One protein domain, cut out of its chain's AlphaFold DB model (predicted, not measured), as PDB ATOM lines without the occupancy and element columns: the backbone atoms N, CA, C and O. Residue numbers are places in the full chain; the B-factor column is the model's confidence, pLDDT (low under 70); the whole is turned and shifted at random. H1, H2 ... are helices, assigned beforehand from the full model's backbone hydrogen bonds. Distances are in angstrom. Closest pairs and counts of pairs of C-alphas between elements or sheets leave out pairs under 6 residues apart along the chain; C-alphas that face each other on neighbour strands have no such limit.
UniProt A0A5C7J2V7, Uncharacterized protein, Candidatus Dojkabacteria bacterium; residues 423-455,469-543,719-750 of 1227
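What this domain is: This is residues 423 to 455, 469 to 543 and 719 to 750 of the 1227 residues of an uncharacterized protein of Candidatus Dojkabacteria bacterium (UniProt A0A5C7J2V7). Four long helices, H1, H2, H3 and H5, make a loose, elongated bundle with H2 in its middle, part of the helices aligned and part crossed. The short H4 follows H3 at one end, where its residues 537 to 543 stick out, and so do the ends of H1, residues 449 to 455, and of H5, residues 742 to 750. The printed part has 140 residues with five named helices, H1 to H5 in order along the chain, and no named strand; its class is all helix. It is loose, with a radius of gyration of the C-alphas of 18.2 A, and spans 58 by 32 by 25 A.

Where its parts are: Begin with the longest helix by residues, H1, residues 423 to 455: find C-alpha 423 at (-39.575, -30.850, -2.555), from where it runs 48.1 A to C-alpha 455. H2, residues 469 to 495, starts at C-alpha 469 at (-25.360, -21.018, -30.182) and is 39.1 A long. H3, residues 500 to 531, measures 47.1 A, and H4, residues 533 to 543, measures 15.2 A. H5, residues 719 to 750, runs 46.5 A and ends at C-alpha 750 at (-27.869, 4.317, -25.700).

How they stand to each other: Look first at H2, the hub, which touches three helices. It touches H1 at a shallow tilt of 23 degrees, opposite ways; their closest C-alphas, of Ala 435 and Tyr 478, are 4.8 A apart. H2 and H3 form a helical hairpin, opposite ways at a shallow tilt of 33 degrees, only just short of steep. They touch through residues 486 to 494 and 503 to 514 alone, closest at the C-alphas of Val 490 and Ile 507, 6.4 A. H5 touches H2 at a steep tilt of 41 degrees, opposite ways, with residues 726 to 737 alone; the closest C-alphas, of Thr 483 and Lys 730, are 6.2 A apart. H1 touches H3 with residues 436 to 444 alone, at a steep tilt of 40 degrees, the same way; the C-alphas of Val 440 and Arg 526 come closest, at 6.0 A. H3 and H5 are close but not clearly touching, with the closest C-alphas, of Asp 515 and Thr 733, at 7.3 A. H1 and H5 are apart, and H3 and H4 meet only through their link. In H2, H4 and H5 every O i to N i+4 pair is within hydrogen-bond range; H1 has 28 of 29 and H3 27 of 28.

The domain as a whole: The C-alphas of Lys 542 and Glu 720 are the two farthest apart, at 61.4 A. Residues 456 to 468 are not printed, with 22.3 A between C-alphas 455 and 469, nor are residues 544 to 718, with 60.9 A between C-alphas 543 and 719. The links H2 to H3 and H3 to H4 are tight. The mean pLDDT of the printed part is 78.7; look for values under 70 at residues 449 to 455, 533 to 543 and 733 to 750, among others.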
ATOM      1  N   LYS A 423     -40.881 -30.315  -2.125       95.19
ATOM      2  CA  LYS A 423     -39.575 -30.850  -2.555       95.19
ATOM      3  C   LYS A 423     -39.371 -30.597  -4.052       95.19
ATOM      4  O   LYS A 423     -38.281 -30.182  -4.437       95.19
ATOM      5  N   ALA A 424     -40.415 -30.773  -4.867       95.12
ATOM      6  CA  ALA A 424     -40.386 -30.455  -6.296       95.12
ATOM      7  C   ALA A 424     -40.167 -28.949  -6.551       95.12
ATOM      8  O   ALA A 424     -39.313 -28.583  -7.356       95.12
ATOM      9  N   LEU A 425     -40.862 -28.080  -5.807       96.00
ATOM     10  CA  LEU A 425     -40.680 -26.624  -5.832       96.00
ATOM     11  C   LEU A 425     -39.233 -26.231  -5.523       96.00
ATOM     12  O   LEU A 425     -38.591 -25.592  -6.351       96.00
ATOM     13  N   LYS A 426     -38.680 -26.680  -4.389       96.06
ATOM     14  CA  LYS A 426     -37.286 -26.378  -4.006       96.06
ATOM     15  C   LYS A 426     -36.263 -26.902  -5.016       96.06
ATOM     16  O   LYS A 426     -35.232 -26.268  -5.230       96.06
ATOM     17  N   GLN A 427     -36.540 -28.039  -5.654       95.81
ATOM     18  CA  GLN A 427     -35.694 -28.576  -6.721       95.81
ATOM     19  C   GLN A 427     -35.751 -27.708  -7.990       95.81
ATOM     20  O   GLN A 427     -34.708 -27.450  -8.589       95.81
ATOM     21  N   ALA A 428     -36.930 -27.204  -8.368       95.56
ATOM     22  CA  ALA A 428     -37.087 -26.285  -9.495       95.56
ATOM     23  C   ALA A 428     -36.484 -24.895  -9.213       95.56
ATOM     24  O   ALA A 428     -35.834 -24.328 -10.085       95.56
ATOM     25  N   GLU A 429     -36.598 -24.377  -7.985       96.25
ATOM     26  CA  GLU A 429     -35.902 -23.157  -7.544       96.25
ATOM     27  C   GLU A 429     -34.379 -23.325  -7.630       96.25
ATOM     28  O   GLU A 429     -33.683 -22.454  -8.154       96.25
ATOM     29  N   GLY A 430     -33.846 -24.475  -7.204       95.56
ATOM     30  CA  GLY A 430     -32.439 -24.825  -7.413       95.56
ATOM     31  C   GLY A 430     -32.044 -24.853  -8.896       95.56
ATOM     32  O   GLY A 430     -31.018 -24.283  -9.267       95.56
ATOM     33  N   ALA A 431     -32.872 -25.454  -9.755       95.50
ATOM     34  CA  ALA A 431     -32.619 -25.541 -11.195       95.50
ATOM     35  C   ALA A 431     -32.642 -24.173 -11.902       95.50
ATOM     36  O   ALA A 431     -31.794 -23.920 -12.758       95.50
ATOM     37  N   VAL A 432     -33.566 -23.275 -11.534       96.75
ATOM     38  CA  VAL A 432     -33.614 -21.895 -12.054       96.75
ATOM     39  C   VAL A 432     -32.359 -21.125 -11.665       96.75
ATOM     40  O   VAL A 432     -31.723 -20.539 -12.537       96.75
ATOM     41  N   ASN A 433     -31.951 -21.190 -10.393       95.56
ATOM     42  CA  ASN A 433     -30.727 -20.546  -9.913       95.56
ATOM     43  C   ASN A 433     -29.480 -21.015 -10.685       95.56
ATOM     44  O   ASN A 433     -28.701 -20.190 -11.154       95.56
ATOM     45  N   VAL A 434     -29.314 -22.331 -10.872       96.19
ATOM     46  CA  VAL A 434     -28.170 -22.891 -11.612       96.19
ATOM     47  C   VAL A 434     -28.192 -22.478 -13.086       96.19
ATOM     48  O   VAL A 434     -27.171 -22.031 -13.604       96.19
ATOM     49  N   ALA A 435     -29.340 -22.577 -13.765       96.25
ATOM     50  CA  ALA A 435     -29.445 -22.220 -15.180       96.25
ATOM     51  C   ALA A 435     -29.246 -20.710 -15.424       96.25
ATOM     52  O   ALA A 435     -28.633 -20.319 -16.418       96.25
ATOM     53  N   ARG A 436     -29.702 -19.865 -14.489       97.44
ATOM     54  CA  ARG A 436     -29.468 -18.416 -14.475       97.44
ATOM     55  C   ARG A 436     -27.987 -18.075 -14.339       97.44
ATOM     56  O   ARG A 436     -27.472 -17.282 -15.126       97.44
ATOM     57  N   ASP A 437     -27.304 -18.683 -13.372       95.19
ATOM     58  CA  ASP A 437     -25.873 -18.467 -13.144       95.19
ATOM     59  C   ASP A 437     -25.027 -18.959 -14.332       95.19
ATOM     60  O   ASP A 437     -24.084 -18.275 -14.732       95.19
ATOM     61  N   ASP A 438     -25.389 -20.088 -14.951       95.00
ATOM     62  CA  ASP A 438     -24.762 -20.594 -16.181       95.00
ATOM     63  C   ASP A 438     -24.942 -19.634 -17.368       95.00
ATOM     64  O   ASP A 438     -23.958 -19.254 -18.009       95.00
ATOM     65  N   PHE A 439     -26.180 -19.207 -17.645       96.44
ATOM     66  CA  PHE A 439     -26.498 -18.263 -18.721       96.44
ATOM     67  C   PHE A 439     -25.752 -16.936 -18.552       96.44
ATOM     68  O   PHE A 439     -25.123 -16.448 -19.491       96.44
ATOM     69  N   VAL A 440     -25.772 -16.364 -17.346       95.25
ATOM     70  CA  VAL A 440     -25.135 -15.071 -17.073       95.25
ATOM     71  C   VAL A 440     -23.607 -15.166 -17.054       95.25
ATOM     72  O   VAL A 440     -22.944 -14.228 -17.505       95.25
ATOM     73  N   ARG A 441     -23.029 -16.281 -16.579       94.19
ATOM     74  CA  ARG A 441     -21.582 -16.526 -16.672       94.19
ATOM     75  C   ARG A 441     -21.139 -16.523 -18.133       94.19
ATOM     76  O   ARG A 441     -20.256 -15.747 -18.491       94.19
ATOM     77  N   LEU A 442     -21.808 -17.310 -18.973       93.94
ATOM     78  CA  LEU A 442     -21.472 -17.438 -20.388       93.94
ATOM     79  C   LEU A 442     -21.710 -16.124 -21.160       93.94
ATOM     80  O   LEU A 442     -20.867 -15.709 -21.957       93.94
ATOM     81  N   GLU A 443     -22.797 -15.401 -20.856       93.06
ATOM     82  CA  GLU A 443     -23.054 -14.049 -21.376       93.06
ATOM     83  C   GLU A 443     -21.902 -13.082 -21.037       93.06
ATOM     84  O   GLU A 443     -21.511 -12.262 -21.872       93.06
ATOM     85  N   ALA A 444     -21.352 -13.150 -19.820       89.44
ATOM     86  CA  ALA A 444     -20.252 -12.294 -19.381       89.44
ATOM     87  C   ALA A 444     -18.902 -12.694 -20.005       89.44
ATOM     88  O   ALA A 444     -18.154 -11.819 -20.452       89.44
ATOM     89  N   GLU A 445     -18.605 -13.994 -20.072       88.44
ATOM     90  CA  GLU A 445     -17.387 -14.551 -20.670       88.44
ATOM     91  C   GLU A 445     -17.297 -14.210 -22.160       88.44
ATOM     92  O   GLU A 445     -16.317 -13.600 -22.602       88.44
ATOM     93  N   GLN A 446     -18.357 -14.491 -22.923       85.62
ATOM     94  CA  GLN A 446     -18.383 -14.206 -24.354       85.62
ATOM     95  C   GLN A 446     -18.415 -12.706 -24.657       85.62
ATOM     96  O   GLN A 446     -17.722 -12.271 -25.574       85.62
ATOM     97  N   LYS A 447     -19.103 -11.865 -23.865       80.81
ATOM     98  CA  LYS A 447     -18.989 -10.397 -24.023       80.81
ATOM     99  C   LYS A 447     -17.573  -9.901 -23.722       80.81
ATOM    100  O   LYS A 447     -17.101  -8.982 -24.390       80.81
ATOM    101  N   GLY A 448     -16.868 -10.528 -22.779       75.44
ATOM    102  CA  GLY A 448     -15.452 -10.269 -22.508       75.44
ATOM    103  C   GLY A 448     -14.525 -10.668 -23.663       75.44
ATOM    104  O   GLY A 448     -13.583  -9.934 -23.966       75.44
ATOM    105  N   ALA A 449     -14.796 -11.791 -24.333       65.69
ATOM    106  CA  ALA A 449     -14.062 -12.231 -25.521       65.69
ATOM    107  C   ALA A 449     -14.373 -11.351 -26.746       65.69
ATOM    108  O   ALA A 449     -13.458 -10.833 -27.386       65.69
ATOM    109  N   TRP A 450     -15.653 -11.094 -27.019       62.50
ATOM    110  CA  TRP A 450     -16.124 -10.286 -28.143       62.50
ATOM    111  C   TRP A 450     -15.661  -8.830 -28.060       62.50
ATOM    112  O   TRP A 450     -15.274  -8.259 -29.073       62.50
ATOM    113  N   LEU A 451     -15.593  -8.227 -26.865       62.84
ATOM    114  CA  LEU A 451     -15.007  -6.888 -26.699       62.84
ATOM    115  C   LEU A 451     -13.509  -6.850 -27.039       62.84
ATOM    116  O   LEU A 451     -13.051  -5.871 -27.625       62.84
ATOM    117  N   LYS A 452     -12.744  -7.908 -26.732       61.66
ATOM    118  CA  LYS A 452     -11.341  -8.022 -27.170       61.66
ATOM    119  C   LYS A 452     -11.259  -8.178 -28.691       61.66
ATOM    120  O   LYS A 452     -10.502  -7.452 -29.329       61.66
ATOM    121  N   LEU A 453     -12.085  -9.055 -29.270       50.53
ATOM    122  CA  LEU A 453     -12.130  -9.296 -30.715       50.53
ATOM    123  C   LEU A 453     -12.540  -8.036 -31.500       50.53
ATOM    124  O   LEU A 453     -11.910  -7.697 -32.494       50.53
ATOM    125  N   LYS A 454     -13.540  -7.288 -31.023       55.00
ATOM    126  CA  LYS A 454     -14.038  -6.048 -31.641       55.00
ATOM    127  C   LYS A 454     -13.057  -4.877 -31.527       55.00
ATOM    128  O   LYS A 454     -13.033  -4.018 -32.405       55.00
ATOM    129  N   ASN A 455     -12.223  -4.857 -30.485       55.09
ATOM    130  CA  ASN A 455     -11.101  -3.921 -30.395       55.09
ATOM    131  C   ASN A 455      -9.984  -4.252 -31.404       55.09
ATOM    132  O   ASN A 455      -9.296  -3.336 -31.845       55.09
ATOM    133  N   PRO A 469     -24.563 -19.820 -30.431       82.69
ATOM    134  CA  PRO A 469     -25.360 -21.018 -30.182       82.69
ATOM    135  C   PRO A 469     -25.337 -21.446 -28.707       82.69
ATOM    136  O   PRO A 469     -26.372 -21.814 -28.164       82.69
ATOM    137  N   GLU A 470     -24.193 -21.309 -28.028       86.88
ATOM    138  CA  GLU A 470     -24.029 -21.674 -26.614       86.88
ATOM    139  C   GLU A 470     -24.837 -20.766 -25.664       86.88
ATOM    140  O   GLU A 470     -25.525 -21.252 -24.765       86.88
ATOM    141  N   VAL A 471     -24.798 -19.439 -25.864       89.25
ATOM    142  CA  VAL A 471     -25.578 -18.481 -25.049       89.25
ATOM    143  C   VAL A 471     -27.069 -18.633 -25.322       89.25
ATOM    144  O   VAL A 471     -27.865 -18.578 -24.385       89.25
ATOM    145  N   SER A 472     -27.441 -18.900 -26.573       86.31
ATOM    146  CA  SER A 472     -28.820 -19.206 -26.960       86.31
ATOM    147  C   SER A 472     -29.303 -20.505 -26.300       86.31
ATOM    148  O   SER A 472     -30.368 -20.520 -25.686       86.31
ATOM    149  N   GLN A 473     -28.491 -21.568 -26.305       93.38
ATOM    150  CA  GLN A 473     -28.795 -22.816 -25.599       93.38
ATOM    151  C   GLN A 473     -28.990 -22.580 -24.095       93.38
ATOM    152  O   GLN A 473     -29.985 -23.043 -23.535       93.38
ATOM    153  N   LYS A 474     -28.085 -21.844 -23.433       94.31
ATOM    154  CA  LYS A 474     -28.212 -21.551 -21.995       94.31
ATOM    155  C   LYS A 474     -29.404 -20.655 -21.664       94.31
ATOM    156  O   LYS A 474     -30.033 -20.858 -20.627       94.31
ATOM    157  N   MET A 475     -29.784 -19.745 -22.558       92.50
ATOM    158  CA  MET A 475     -31.027 -18.978 -22.439       92.50
ATOM    159  C   MET A 475     -32.269 -19.883 -22.514       92.50
ATOM    160  O   MET A 475     -33.191 -19.715 -21.717       92.50
ATOM    161  N   GLU A 476     -32.282 -20.881 -23.403       90.38
ATOM    162  CA  GLU A 476     -33.383 -21.850 -23.505       90.38
ATOM    163  C   GLU A 476     -33.389 -22.901 -22.381       90.38
ATOM    164  O   GLU A 476     -34.450 -23.399 -22.009       90.38
ATOM    165  N   GLU A 477     -32.240 -23.269 -21.809       92.69
ATOM    166  CA  GLU A 477     -32.179 -24.059 -20.564       92.69
ATOM    167  C   GLU A 477     -32.786 -23.275 -19.388       92.69
ATOM    168  O   GLU A 477     -33.666 -23.786 -18.695       92.69
ATOM    169  N   TYR A 478     -32.400 -22.005 -19.223       95.69
ATOM    170  CA  TYR A 478     -32.951 -21.101 -18.210       95.69
ATOM    171  C   TYR A 478     -34.468 -20.904 -18.359       95.69
ATOM    172  O   TYR A 478     -35.199 -21.142 -17.396       95.69
ATOM    173  N   LYS A 479     -34.968 -20.591 -19.566       90.88
ATOM    174  CA  LYS A 479     -36.414 -20.511 -19.860       90.88
ATOM    175  C   LYS A 479     -37.165 -21.792 -19.486       90.88
ATOM    176  O   LYS A 479     -38.259 -21.708 -18.927       90.88
ATOM    177  N   ARG A 480     -36.604 -22.977 -19.767       92.81
ATOM    178  CA  ARG A 480     -37.238 -24.268 -19.440       92.81
ATOM    179  C   ARG A 480     -37.337 -24.500 -17.930       92.81
ATOM    180  O   ARG A 480     -38.435 -24.782 -17.454       92.81
ATOM    181  N   SER A 481     -36.256 -24.294 -17.173       93.25
ATOM    182  CA  SER A 481     -36.286 -24.373 -15.699       93.25
ATOM    183  C   SER A 481     -37.279 -23.375 -15.090       93.25
ATOM    184  O   SER A 481     -38.036 -23.709 -14.179       93.25
ATOM    185  N   LEU A 482     -37.316 -22.156 -15.630       93.38
ATOM    186  CA  LEU A 482     -38.179 -21.059 -15.189       93.38
ATOM    187  C   LEU A 482     -39.665 -21.366 -15.454       93.38
ATOM    188  O   LEU A 482     -40.506 -21.196 -14.570       93.38
ATOM    189  N   THR A 483     -39.975 -21.935 -16.622       91.69
ATOM    190  CA  THR A 483     -41.316 -22.436 -16.976       91.69
ATOM    191  C   THR A 483     -41.751 -23.589 -16.060       91.69
ATOM    192  O   THR A 483     -42.905 -23.636 -15.626       91.69
ATOM    193  N   GLN A 484     -40.832 -24.502 -15.720       94.00
ATOM    194  CA  GLN A 484     -41.094 -25.606 -14.793       94.00
ATOM    195  C   GLN A 484     -41.426 -25.089 -13.384       94.00
ATOM    196  O   GLN A 484     -42.440 -25.496 -12.812       94.00
ATOM    197  N   LEU A 485     -40.635 -24.151 -12.852       95.25
ATOM    198  CA  LEU A 485     -40.880 -23.538 -11.545       95.25
ATOM    199  C   LEU A 485     -42.238 -22.823 -11.488       95.25
ATOM    200  O   LEU A 485     -43.002 -23.039 -10.545       95.25
ATOM    201  N   LEU A 486     -42.575 -22.028 -12.509       93.50
ATOM    202  CA  LEU A 486     -43.873 -21.355 -12.584       93.50
ATOM    203  C   LEU A 486     -45.029 -22.370 -12.613       93.50
ATOM    204  O   LEU A 486     -46.014 -22.183 -11.901       93.50
ATOM    205  N   SER A 487     -44.895 -23.480 -13.351       93.06
ATOM    206  CA  SER A 487     -45.933 -24.521 -13.391       93.06
ATOM    207  C   SER A 487     -46.166 -25.200 -12.033       93.06
ATOM    208  O   SER A 487     -47.317 -25.357 -11.626       93.06
ATOM    209  N   LEU A 488     -45.100 -25.494 -11.278       95.56
ATOM    210  CA  LEU A 488     -45.195 -26.073  -9.931       95.56
ATOM    211  C   LEU A 488     -45.776 -25.078  -8.912       95.56
ATOM    212  O   LEU A 488     -46.534 -25.470  -8.025       95.56
ATOM    213  N   ARG A 489     -45.475 -23.777  -9.042       95.00
ATOM    214  CA  ARG A 489     -46.081 -22.735  -8.191       95.00
ATOM    215  C   ARG A 489     -47.573 -22.545  -8.497       95.00
ATOM    216  O   ARG A 489     -48.360 -22.380  -7.566       95.00
ATOM    217  N   VAL A 490     -47.991 -22.641  -9.762       93.81
ATOM    218  CA  VAL A 490     -49.420 -22.656 -10.129       93.81
ATOM    219  C   VAL A 490     -50.117 -23.914  -9.596       93.81
ATOM    220  O   VAL A 490     -51.224 -23.812  -9.070       93.81
ATOM    221  N   GLU A 491     -49.477 -25.084  -9.650       94.00
ATOM    222  CA  GLU A 491     -49.998 -26.321  -9.053       94.00
ATOM    223  C   GLU A 491     -50.181 -26.193  -7.529       94.00
ATOM    224  O   GLU A 491     -51.250 -26.517  -7.007       94.00
ATOM    225  N   ALA A 492     -49.219 -25.602  -6.816       94.69
ATOM    226  CA  ALA A 492     -49.354 -25.312  -5.385       94.69
ATOM    227  C   ALA A 492     -50.528 -24.362  -5.081       94.69
ATOM    228  O   ALA A 492     -51.276 -24.578  -4.124       94.69
ATOM    229  N   ILE A 493     -50.766 -23.360  -5.937       94.75
ATOM    230  CA  ILE A 493     -51.942 -22.488  -5.831       94.75
ATOM    231  C   ILE A 493     -53.245 -23.260  -6.105       94.75
ATOM    232  O   ILE A 493     -54.212 -23.063  -5.369       94.75
ATOM    233  N   LYS A 494     -53.290 -24.205  -7.056       92.00
ATOM    234  CA  LYS A 494     -54.461 -25.094  -7.237       92.00
ATOM    235  C   LYS A 494     -54.737 -25.956  -5.996       92.00
ATOM    236  O   LYS A 494     -55.898 -26.190  -5.667       92.00
ATOM    237  N   HIS A 495     -53.699 -26.390  -5.278       92.25
ATOM    238  CA  HIS A 495     -53.837 -27.144  -4.026       92.25
ATOM    239  C   HIS A 495     -54.257 -26.294  -2.812       92.25
ATOM    240  O   HIS A 495     -54.730 -26.848  -1.822       92.25
ATOM    241  N   SER A 496     -54.166 -24.960  -2.877       88.88
ATOM    242  CA  SER A 496     -54.456 -24.046  -1.752       88.88
ATOM    243  C   SER A 496     -55.947 -23.889  -1.377       88.88
ATOM    244  O   SER A 496     -56.309 -22.993  -0.618       88.88
ATOM    245  N   ASN A 497     -56.834 -24.746  -1.900       91.56
ATOM    246  CA  ASN A 497     -58.304 -24.686  -1.787       91.56
ATOM    247  C   ASN A 497     -58.982 -23.419  -2.352       91.56
ATOM    248  O   ASN A 497     -60.213 -23.329  -2.313       91.56
ATOM    249  N   LEU A 498     -58.233 -22.470  -2.924       93.12
ATOM    250  CA  LEU A 498     -58.794 -21.307  -3.613       93.12
ATOM    251  C   LEU A 498     -59.624 -21.729  -4.838       93.12
ATOM    252  O   LEU A 498     -59.283 -22.663  -5.563       93.12
ATOM    253  N   ARG A 499     -60.735 -21.025  -5.082       90.81
ATOM    254  CA  ARG A 499     -61.677 -21.298  -6.182       90.81
ATOM    255  C   ARG A 499     -62.129 -20.007  -6.859       90.81
ATOM    256  O   ARG A 499     -61.979 -18.922  -6.300       90.81
ATOM    257  N   GLY A 500     -62.706 -20.142  -8.055       91.88
ATOM    258  CA  GLY A 500     -63.338 -19.042  -8.785       91.88
ATOM    259  C   GLY A 500     -62.397 -17.852  -8.978       91.88
ATOM    260  O   GLY A 500     -61.281 -18.003  -9.474       91.88
ATOM    261  N   GLU A 501     -62.842 -16.665  -8.573       86.06
ATOM    262  CA  GLU A 501     -62.054 -15.442  -8.713       86.06
ATOM    263  C   GLU A 501     -60.802 -15.416  -7.829       86.06
ATOM    264  O   GLU A 501     -59.747 -15.015  -8.311       86.06
ATOM    265  N   ALA A 502     -60.865 -15.911  -6.588       84.88
ATOM    266  CA  ALA A 502     -59.706 -15.919  -5.690       84.88
ATOM    267  C   ALA A 502     -58.547 -16.764  -6.252       84.88
ATOM    268  O   ALA A 502     -57.384 -16.390  -6.119       84.88
ATOM    269  N   LEU A 503     -58.862 -17.860  -6.957       90.88
ATOM    270  CA  LEU A 503     -57.866 -18.659  -7.677       90.88
ATOM    271  C   LEU A 503     -57.243 -17.873  -8.846       90.88
ATOM    272  O   LEU A 503     -56.025 -17.885  -9.009       90.88
ATOM    273  N   ARG A 504     -58.057 -17.150  -9.632       82.25
ATOM    274  CA  ARG A 504     -57.570 -16.293 -10.731       82.25
ATOM    275  C   ARG A 504     -56.681 -15.157 -10.218       82.25
ATOM    276  O   ARG A 504     -55.616 -14.928 -10.781       82.25
ATOM    277  N   GLN A 505     -57.090 -14.480  -9.143       85.81
ATOM    278  CA  GLN A 505     -56.316 -13.405  -8.518       85.81
ATOM    279  C   GLN A 505     -54.986 -13.921  -7.945       85.81
ATOM    280  O   GLN A 505     -53.959 -13.284  -8.160       85.81
ATOM    281  N   ALA A 506     -54.970 -15.092  -7.295       89.31
ATOM    282  CA  ALA A 506     -53.740 -15.705  -6.788       89.31
ATOM    283  C   ALA A 506     -52.761 -16.094  -7.911       89.31
ATOM    284  O   ALA A 506     -51.576 -15.777  -7.823       89.31
ATOM    285  N   ILE A 507     -53.244 -16.714  -8.996       88.38
ATOM    286  CA  ILE A 507     -52.410 -17.053 -10.163       88.38
ATOM    287  C   ILE A 507     -51.871 -15.778 -10.841       88.38
ATOM    288  O   ILE A 507     -50.686 -15.708 -11.163       88.38
ATOM    289  N   ALA A 508     -52.701 -14.744 -11.012       80.88
ATOM    290  CA  ALA A 508     -52.266 -13.468 -11.584       80.88
ATOM    291  C   ALA A 508     -51.273 -12.713 -10.677       80.88
ATOM    292  O   ALA A 508     -50.358 -12.063 -11.183       80.88
ATOM    293  N   GLY A 509     -51.430 -12.805  -9.352       88.88
ATOM    294  CA  GLY A 509     -50.495 -12.258  -8.368       88.88
ATOM    295  C   GLY A 509     -49.129 -12.939  -8.436       88.88
ATOM    296  O   GLY A 509     -48.125 -12.252  -8.621       88.88
ATOM    297  N   LEU A 510     -49.112 -14.279  -8.407       92.19
ATOM    298  CA  LEU A 510     -47.903 -15.095  -8.566       92.19
ATOM    299  C   LEU A 510     -47.099 -14.683  -9.802       92.19
ATOM    300  O   LEU A 510     -45.888 -14.519  -9.711       92.19
ATOM    301  N   VAL A 511     -47.753 -14.512 -10.952       82.75
ATOM    302  CA  VAL A 511     -47.059 -14.191 -12.210       82.75
ATOM    303  C   VAL A 511     -46.402 -12.811 -12.143       82.75
ATOM    304  O   VAL A 511     -45.260 -12.678 -12.567       82.75
ATOM    305  N   ARG A 512     -47.065 -11.801 -11.562       80.88
ATOM    306  CA  ARG A 512     -46.484 -10.454 -11.380       80.88
ATOM    307  C   ARG A 512     -45.296 -10.462 -10.417       80.88
ATOM    308  O   ARG A 512     -44.279  -9.838 -10.701       80.88
ATOM    309  N   GLU A 513     -45.427 -11.166  -9.294       81.88
ATOM    310  CA  GLU A 513     -44.355 -11.323  -8.305       81.88
ATOM    311  C   GLU A 513     -43.146 -12.051  -8.910       81.88
ATOM    312  O   GLU A 513     -42.004 -11.626  -8.735       81.88
ATOM    313  N   PHE A 514     -43.393 -13.116  -9.673       87.56
ATOM    314  CA  PHE A 514     -42.371 -13.912 -10.348       87.56
ATOM    315  C   PHE A 514     -41.623 -13.117 -11.432       87.56
ATOM    316  O   PHE A 514     -40.395 -13.076 -11.414       87.56
ATOM    317  N   ASP A 515     -42.343 -12.406 -12.310       78.88
ATOM    318  CA  ASP A 515     -41.771 -11.499 -13.323       78.88
ATOM    319  C   ASP A 515     -40.862 -10.418 -12.701       78.88
ATOM    320  O   ASP A 515     -39.856 -10.019 -13.297       78.88
ATOM    321  N   PHE A 516     -41.229  -9.920 -11.514       83.56
ATOM    322  CA  PHE A 516     -40.467  -8.906 -10.786       83.56
ATOM    323  C   PHE A 516     -39.225  -9.502 -10.111       83.56
ATOM    324  O   PHE A 516     -38.109  -9.055 -10.382       83.56
ATOM    325  N   THR A 517     -39.412 -10.517  -9.263       87.12
ATOM    326  CA  THR A 517     -38.336 -11.137  -8.467       87.12
ATOM    327  C   THR A 517     -37.249 -11.735  -9.350       87.12
ATOM    328  O   THR A 517     -36.071 -11.446  -9.150       87.12
ATOM    329  N   GLU A 518     -37.628 -12.478 -10.389       92.19
ATOM    330  CA  GLU A 518     -36.683 -13.064 -11.340       92.19
ATOM    331  C   GLU A 518     -35.968 -11.981 -12.170       92.19
ATOM    332  O   GLU A 518     -34.782 -12.093 -12.483       92.19
ATOM    333  N   GLY A 519     -36.661 -10.876 -12.466       86.19
ATOM    334  CA  GLY A 519     -36.089  -9.705 -13.126       86.19
ATOM    335  C   GLY A 519     -35.052  -8.954 -12.280       86.19
ATOM    336  O   GLY A 519     -34.088  -8.423 -12.842       86.19
ATOM    337  N   GLU A 520     -35.223  -8.900 -10.956       88.00
ATOM    338  CA  GLU A 520     -34.232  -8.343 -10.025       88.00
ATOM    339  C   GLU A 520     -33.036  -9.286  -9.847       88.00
ATOM    340  O   GLU A 520     -31.885  -8.848  -9.974       88.00
ATOM    341  N   ASP A 521     -33.297 -10.571  -9.605       91.62
ATOM    342  CA  ASP A 521     -32.268 -11.588  -9.404       91.62
ATOM    343  C   ASP A 521     -31.390 -11.767 -10.658       91.62
ATOM    344  O   ASP A 521     -30.166 -11.826 -10.555       91.62
ATOM    345  N   LEU A 522     -31.963 -11.750 -11.867       91.06
ATOM    346  CA  LEU A 522     -31.185 -11.803 -13.110       91.06
ATOM    347  C   LEU A 522     -30.278 -10.569 -13.275       91.06
ATOM    348  O   LEU A 522     -29.121 -10.695 -13.686       91.06
ATOM    349  N   ASP A 523     -30.754  -9.366 -12.926       85.88
ATOM    350  CA  ASP A 523     -29.917  -8.157 -12.894       85.88
ATOM    351  C   ASP A 523     -28.912  -8.179 -11.710       85.88
ATOM    352  O   ASP A 523     -27.879  -7.506 -11.770       85.88
ATOM    353  N   LYS A 524     -29.141  -8.967 -10.648       90.75
ATOM    354  CA  LYS A 524     -28.205  -9.220  -9.531       90.75
ATOM    355  C   LYS A 524     -27.094 -10.206  -9.910       90.75
ATOM    356  O   LYS A 524     -25.933  -9.799  -9.860       90.75
ATOM    357  N   THR A 525     -27.398 -11.408 -10.409       92.50
ATOM    358  CA  THR A 525     -26.383 -12.342 -10.944       92.50
ATOM    359  C   THR A 525     -25.533 -11.646 -12.019       92.50
ATOM    360  O   THR A 525     -24.307 -11.764 -12.023       92.50
ATOM    361  N   ARG A 526     -26.137 -10.803 -12.877       92.44
ATOM    362  CA  ARG A 526     -25.403  -9.980 -13.865       92.44
ATOM    363  C   ARG A 526     -24.474  -8.931 -13.253       92.44
ATOM    364  O   ARG A 526     -23.482  -8.578 -13.890       92.44
ATOM    365  N   ARG A 527     -24.759  -8.410 -12.055       86.00
ATOM    366  CA  ARG A 527     -23.837  -7.536 -11.304       86.00
ATOM    367  C   ARG A 527     -22.687  -8.358 -10.716       86.00
ATOM    368  O   ARG A 527     -21.530  -8.001 -10.925       86.00
ATOM    369  N   GLU A 528     -22.989  -9.483 -10.076       87.12
ATOM    370  CA  GLU A 528     -21.999 -10.364  -9.440       87.12
ATOM    371  C   GLU A 528     -21.006 -10.964 -10.455       87.12
ATOM    372  O   GLU A 528     -19.792 -10.885 -10.249       87.12
ATOM    373  N   ALA A 529     -21.484 -11.451 -11.605       86.56
ATOM    374  CA  ALA A 529     -20.638 -11.975 -12.681       86.56
ATOM    375  C   ALA A 529     -19.709 -10.908 -13.297       86.56
ATOM    376  O   ALA A 529     -18.551 -11.192 -13.599       86.56
ATOM    377  N   ARG A 530     -20.179  -9.657 -13.443       80.50
ATOM    378  CA  ARG A 530     -19.364  -8.534 -13.956       80.50
ATOM    379  C   ARG A 530     -18.286  -8.081 -12.977       80.50
ATOM    380  O   ARG A 530     -17.199  -7.698 -13.412       80.50
ATOM    381  N   LEU A 531     -18.592  -8.095 -11.679       79.94
ATOM    382  CA  LEU A 531     -17.609  -7.832 -10.630       79.94
ATOM    383  C   LEU A 531     -16.562  -8.951 -10.604       79.94
ATOM    384  O   LEU A 531     -15.371  -8.652 -10.587       79.94
ATOM    385  N   GLY A 532     -17.011 -10.207 -10.707       72.94
ATOM    386  CA  GLY A 532     -16.193 -11.414 -10.808       72.94
ATOM    387  C   GLY A 532     -15.598 -11.827  -9.460       72.94
ATOM    388  O   GLY A 532     -14.853 -11.058  -8.850       72.94
ATOM    389  N   LYS A 533     -15.876 -13.060  -9.007       59.31
ATOM    390  CA  LYS A 533     -15.449 -13.577  -7.686       59.31
ATOM    391  C   LYS A 533     -13.960 -13.314  -7.417       59.31
ATOM    392  O   LYS A 533     -13.630 -12.580  -6.491       59.31
ATOM    393  N   ASN A 534     -13.081 -13.736  -8.328       57.66
ATOM    394  CA  ASN A 534     -11.627 -13.562  -8.214       57.66
ATOM    395  C   ASN A 534     -11.176 -12.084  -8.179       57.66
ATOM    396  O   ASN A 534     -10.104 -11.780  -7.663       57.66
ATOM    397  N   LYS A 535     -11.952 -11.140  -8.729       57.19
ATOM    398  CA  LYS A 535     -11.650  -9.696  -8.686       57.19
ATOM    399  C   LYS A 535     -12.090  -9.068  -7.367       57.19
ATOM    400  O   LYS A 535     -11.336  -8.280  -6.807       57.19
ATOM    401  N   ALA A 536     -13.258  -9.445  -6.845       51.97
ATOM    402  CA  ALA A 536     -13.671  -9.067  -5.494       51.97
ATOM    403  C   ALA A 536     -12.697  -9.636  -4.444       51.97
ATOM    404  O   ALA A 536     -12.263  -8.924  -3.538       51.97
ATOM    405  N   GLU A 537     -12.275 -10.890  -4.614       59.00
ATOM    406  CA  GLU A 537     -11.309 -11.554  -3.739       59.00
ATOM    407  C   GLU A 537      -9.898 -10.975  -3.866       59.00
ATOM    408  O   GLU A 537      -9.300 -10.671  -2.840       59.00
ATOM    409  N   THR A 538      -9.374 -10.704  -5.069       57.69
ATOM    410  CA  THR A 538      -8.056 -10.043  -5.198       57.69
ATOM    411  C   THR A 538      -8.075  -8.568  -4.792       57.69
ATOM    412  O   THR A 538      -7.043  -8.059  -4.362       57.69
ATOM    413  N   LEU A 539      -9.215  -7.865  -4.846       51.59
ATOM    414  CA  LEU A 539      -9.363  -6.552  -4.200       51.59
ATOM    415  C   LEU A 539      -9.300  -6.684  -2.671       51.59
ATOM    416  O   LEU A 539      -8.543  -5.956  -2.033       51.59
ATOM    417  N   LYS A 540     -10.024  -7.648  -2.093       57.81
ATOM    418  CA  LYS A 540     -10.004  -7.964  -0.655       57.81
ATOM    419  C   LYS A 540      -8.616  -8.413  -0.178       57.81
ATOM    420  O   LYS A 540      -8.174  -7.991   0.885       57.81
ATOM    421  N   GLU A 541      -7.902  -9.202  -0.976       60.91
ATOM    422  CA  GLU A 541      -6.540  -9.671  -0.705       60.91
ATOM    423  C   GLU A 541      -5.513  -8.534  -0.823       60.91
ATOM    424  O   GLU A 541      -4.679  -8.369   0.064       60.91
ATOM    425  N   LYS A 542      -5.593  -7.692  -1.867       61.34
ATOM    426  CA  LYS A 542      -4.753  -6.487  -1.987       61.34
ATOM    427  C   LYS A 542      -4.995  -5.523  -0.827       61.34
ATOM    428  O   LYS A 542      -4.033  -5.000  -0.273       61.34
ATOM    429  N   TRP A 543      -6.247  -5.344  -0.407       54.16
ATOM    430  CA  TRP A 543      -6.595  -4.547   0.769       54.16
ATOM    431  C   TRP A 543      -6.023  -5.146   2.064       54.16
ATOM    432  O   TRP A 543      -5.425  -4.426   2.861       54.16
ATOM    433  N   PRO A 719     -61.582 -27.505 -16.381       68.81
ATOM    434  CA  PRO A 719     -60.167 -27.870 -16.443       68.81
ATOM    435  C   PRO A 719     -59.477 -27.389 -17.729       68.81
ATOM    436  O   PRO A 719     -58.293 -27.068 -17.705       68.81
ATOM    437  N   GLU A 720     -60.229 -27.277 -18.827       67.88
ATOM    438  CA  GLU A 720     -59.787 -26.723 -20.111       67.88
ATOM    439  C   GLU A 720     -59.444 -25.233 -20.001       67.88
ATOM    440  O   GLU A 720     -58.311 -24.863 -20.288       67.88
ATOM    441  N   LYS A 721     -60.349 -24.390 -19.479       69.06
ATOM    442  CA  LYS A 721     -60.102 -22.945 -19.298       69.06
ATOM    443  C   LYS A 721     -58.977 -22.647 -18.301       69.06
ATOM    444  O   LYS A 721     -58.276 -21.644 -18.426       69.06
ATOM    445  N   ILE A 722     -58.754 -23.534 -17.327       68.88
ATOM    446  CA  ILE A 722     -57.571 -23.482 -16.450       68.88
ATOM    447  C   ILE A 722     -56.293 -23.776 -17.256       68.88
ATOM    448  O   ILE A 722     -55.300 -23.066 -17.109       68.88
ATOM    449  N   ARG A 723     -56.326 -24.778 -18.142       71.06
ATOM    450  CA  ARG A 723     -55.197 -25.187 -18.993       71.06
ATOM    451  C   ARG A 723     -54.853 -24.145 -20.066       71.06
ATOM    452  O   ARG A 723     -53.678 -23.946 -20.357       71.06
ATOM    453  N   GLU A 724     -55.855 -23.463 -20.619       71.94
ATOM    454  CA  GLU A 724     -55.687 -22.314 -21.522       71.94
ATOM    455  C   GLU A 724     -54.958 -21.164 -20.820       71.94
ATOM    456  O   GLU A 724     -53.942 -20.687 -21.326       71.94
ATOM    457  N   LEU A 725     -55.411 -20.783 -19.617       68.69
ATOM    458  CA  LEU A 725     -54.746 -19.772 -18.793       68.69
ATOM    459  C   LEU A 725     -53.297 -20.174 -18.466       68.69
ATOM    460  O   LEU A 725     -52.391 -19.357 -18.595       68.69
ATOM    461  N   GLU A 726     -53.048 -21.433 -18.099       69.00
ATOM    462  CA  GLU A 726     -51.688 -21.934 -17.854       69.00
ATOM    463  C   GLU A 726     -50.788 -21.882 -19.090       69.00
ATOM    464  O   GLU A 726     -49.601 -21.590 -18.965       69.00
ATOM    465  N   ASN A 727     -51.320 -22.171 -20.277       73.81
ATOM    466  CA  ASN A 727     -50.549 -22.111 -21.517       73.81
ATOM    467  C   ASN A 727     -50.257 -20.659 -21.926       73.81
ATOM    468  O   ASN A 727     -49.116 -20.354 -22.271       73.81
ATOM    469  N   TRP A 728     -51.239 -19.758 -21.803       78.06
ATOM    470  CA  TRP A 728     -51.046 -18.322 -22.036       78.06
ATOM    471  C   TRP A 728     -49.985 -17.730 -21.100       78.06
ATOM    472  O   TRP A 728     -49.092 -17.021 -21.553       78.06
ATOM    473  N   LEU A 729     -50.021 -18.084 -19.810       65.94
ATOM    474  CA  LEU A 729     -49.045 -17.615 -18.823       65.94
ATOM    475  C   LEU A 729     -47.622 -18.110 -19.104       65.94
ATOM    476  O   LEU A 729     -46.683 -17.321 -19.025       65.94
ATOM    477  N   LYS A 730     -47.449 -19.385 -19.479       69.12
ATOM    478  CA  LYS A 730     -46.132 -19.919 -19.874       69.12
ATOM    479  C   LYS A 730     -45.562 -19.153 -21.068       69.12
ATOM    480  O   LYS A 730     -44.403 -18.752 -21.024       69.12
ATOM    481  N   GLN A 731     -46.382 -18.918 -22.095       68.44
ATOM    482  CA  GLN A 731     -45.977 -18.173 -23.287       68.44
ATOM    483  C   GLN A 731     -45.605 -16.723 -22.939       68.44
ATOM    484  O   GLN A 731     -44.488 -16.290 -23.215       68.44
ATOM    485  N   PHE A 732     -46.480 -16.015 -22.215       70.50
ATOM    486  CA  PHE A 732     -46.245 -14.642 -21.758       70.50
ATOM    487  C   PHE A 732     -44.919 -14.499 -20.997       70.50
ATOM    488  O   PHE A 732     -44.151 -13.573 -21.266       70.50
ATOM    489  N   THR A 733     -44.608 -15.411 -20.072       63.66
ATOM    490  CA  THR A 733     -43.349 -15.364 -19.316       63.66
ATOM    491  C   THR A 733     -42.124 -15.661 -20.197       63.66
ATOM    492  O   THR A 733     -41.108 -14.979 -20.058       63.66
ATOM    493  N   ILE A 734     -42.206 -16.607 -21.145       66.75
ATOM    494  CA  ILE A 734     -41.129 -16.880 -22.119       66.75
ATOM    495  C   ILE A 734     -40.809 -15.626 -22.951       66.75
ATOM    496  O   ILE A 734     -39.633 -15.273 -23.109       66.75
ATOM    497  N   ASP A 735     -41.844 -14.934 -23.429       65.12
ATOM    498  CA  ASP A 735     -41.710 -13.771 -24.306       65.12
ATOM    499  C   ASP A 735     -41.190 -12.537 -23.548       65.12
ATOM    500  O   ASP A 735     -40.215 -11.914 -23.975       65.12
ATOM    501  N   ASN A 736     -41.740 -12.228 -22.362       63.47
ATOM    502  CA  ASN A 736     -41.289 -11.083 -21.555       63.47
ATOM    503  C   ASN A 736     -39.816 -11.223 -21.112       63.47
ATOM    504  O   ASN A 736     -39.108 -10.213 -21.054       63.47
ATOM    505  N   VAL A 737     -39.330 -12.438 -20.816       57.88
ATOM    506  CA  VAL A 737     -37.909 -12.682 -20.476       57.88
ATOM    507  C   VAL A 737     -36.998 -12.433 -21.686       57.88
ATOM    508  O   VAL A 737     -35.923 -11.846 -21.533       57.88
ATOM    509  N   GLY A 738     -37.439 -12.810 -22.892       51.09
ATOM    510  CA  GLY A 738     -36.735 -12.517 -24.143       51.09
ATOM    511  C   GLY A 738     -36.672 -11.018 -24.447       51.09
ATOM    512  O   GLY A 738     -35.586 -10.431 -24.504       51.09
ATOM    513  N   GLU A 739     -37.835 -10.381 -24.588       49.38
ATOM    514  CA  GLU A 739     -37.945  -8.974 -24.985       49.38
ATOM    515  C   GLU A 739     -37.256  -8.024 -24.004       49.38
ATOM    516  O   GLU A 739     -36.465  -7.168 -24.412       49.38
ATOM    517  N   ARG A 740     -37.501  -8.174 -22.693       55.59
ATOM    518  CA  ARG A 740     -36.902  -7.287 -21.682       55.59
ATOM    519  C   ARG A 740     -35.384  -7.443 -21.622       55.59
ATOM    520  O   ARG A 740     -34.700  -6.470 -21.295       55.59
ATOM    521  N   GLY A 741     -34.852  -8.614 -21.982       47.56
ATOM    522  CA  GLY A 741     -33.421  -8.838 -22.177       47.56
ATOM    523  C   GLY A 741     -32.834  -7.910 -23.244       47.56
ATOM    524  O   GLY A 741     -31.872  -7.191 -22.964       47.56
ATOM    525  N   ALA A 742     -33.452  -7.856 -24.427       38.84
ATOM    526  CA  ALA A 742     -33.030  -6.990 -25.529       38.84
ATOM    527  C   ALA A 742     -33.312  -5.499 -25.255       38.84
ATOM    528  O   ALA A 742     -32.405  -4.665 -25.324       38.84
ATOM    529  N   GLN A 743     -34.540  -5.145 -24.864       39.25
ATOM    530  CA  GLN A 743     -34.977  -3.757 -24.665       39.25
ATOM    531  C   GLN A 743     -34.193  -3.052 -23.540       39.25
ATOM    532  O   GLN A 743     -33.700  -1.931 -23.723       39.25
ATOM    533  N   ARG A 744     -33.979  -3.710 -22.383       51.00
ATOM    534  CA  ARG A 744     -33.147  -3.145 -21.297       51.00
ATOM    535  C   ARG A 744     -31.669  -3.033 -21.689       51.00
ATOM    536  O   ARG A 744     -30.957  -2.244 -21.061       51.00
ATOM    537  N   HIS A 745     -31.193  -3.801 -22.673       40.25
ATOM    538  CA  HIS A 745     -29.818  -3.747 -23.185       40.25
ATOM    539  C   HIS A 745     -29.653  -2.607 -24.198       40.25
ATOM    540  O   HIS A 745     -28.811  -1.742 -23.972       40.25
ATOM    541  N   MET A 746     -30.547  -2.475 -25.185       32.19
ATOM    542  CA  MET A 746     -30.594  -1.333 -26.117       32.19
ATOM    543  C   MET A 746     -30.680   0.010 -25.383       32.19
ATOM    544  O   MET A 746     -29.873   0.914 -25.615       32.19
ATOM    545  N   GLY A 747     -31.583   0.121 -24.401       34.03
ATOM    546  CA  GLY A 747     -31.668   1.313 -23.561       34.03
ATOM    547  C   GLY A 747     -30.407   1.549 -22.717       34.03
ATOM    548  O   GLY A 747     -30.065   2.697 -22.433       34.03
ATOM    549  N   ARG A 748     -29.696   0.501 -22.270       39.94
ATOM    550  CA  ARG A 748     -28.416   0.648 -21.544       39.94
ATOM    551  C   ARG A 748     -27.259   1.023 -22.484       39.94
ATOM    552  O   ARG A 748     -26.445   1.846 -22.082       39.94
ATOM    553  N   LEU A 749     -27.223   0.535 -23.724       36.38
ATOM    554  CA  LEU A 749     -26.255   0.944 -24.751       36.38
ATOM    555  C   LEU A 749     -26.398   2.429 -25.100       36.38
ATOM    556  O   LEU A 749     -25.430   3.170 -24.951       36.38
ATOM    557  N   TRP A 750     -27.605   2.893 -25.441       32.38
ATOM    558  CA  TRP A 750     -27.869   4.317 -25.700       32.38
ATOM    559  C   TRP A 750     -27.446   5.215 -24.527       32.38
ATOM    560  O   TRP A 750     -26.751   6.213 -24.722       32.38
TER     561      TRP A 750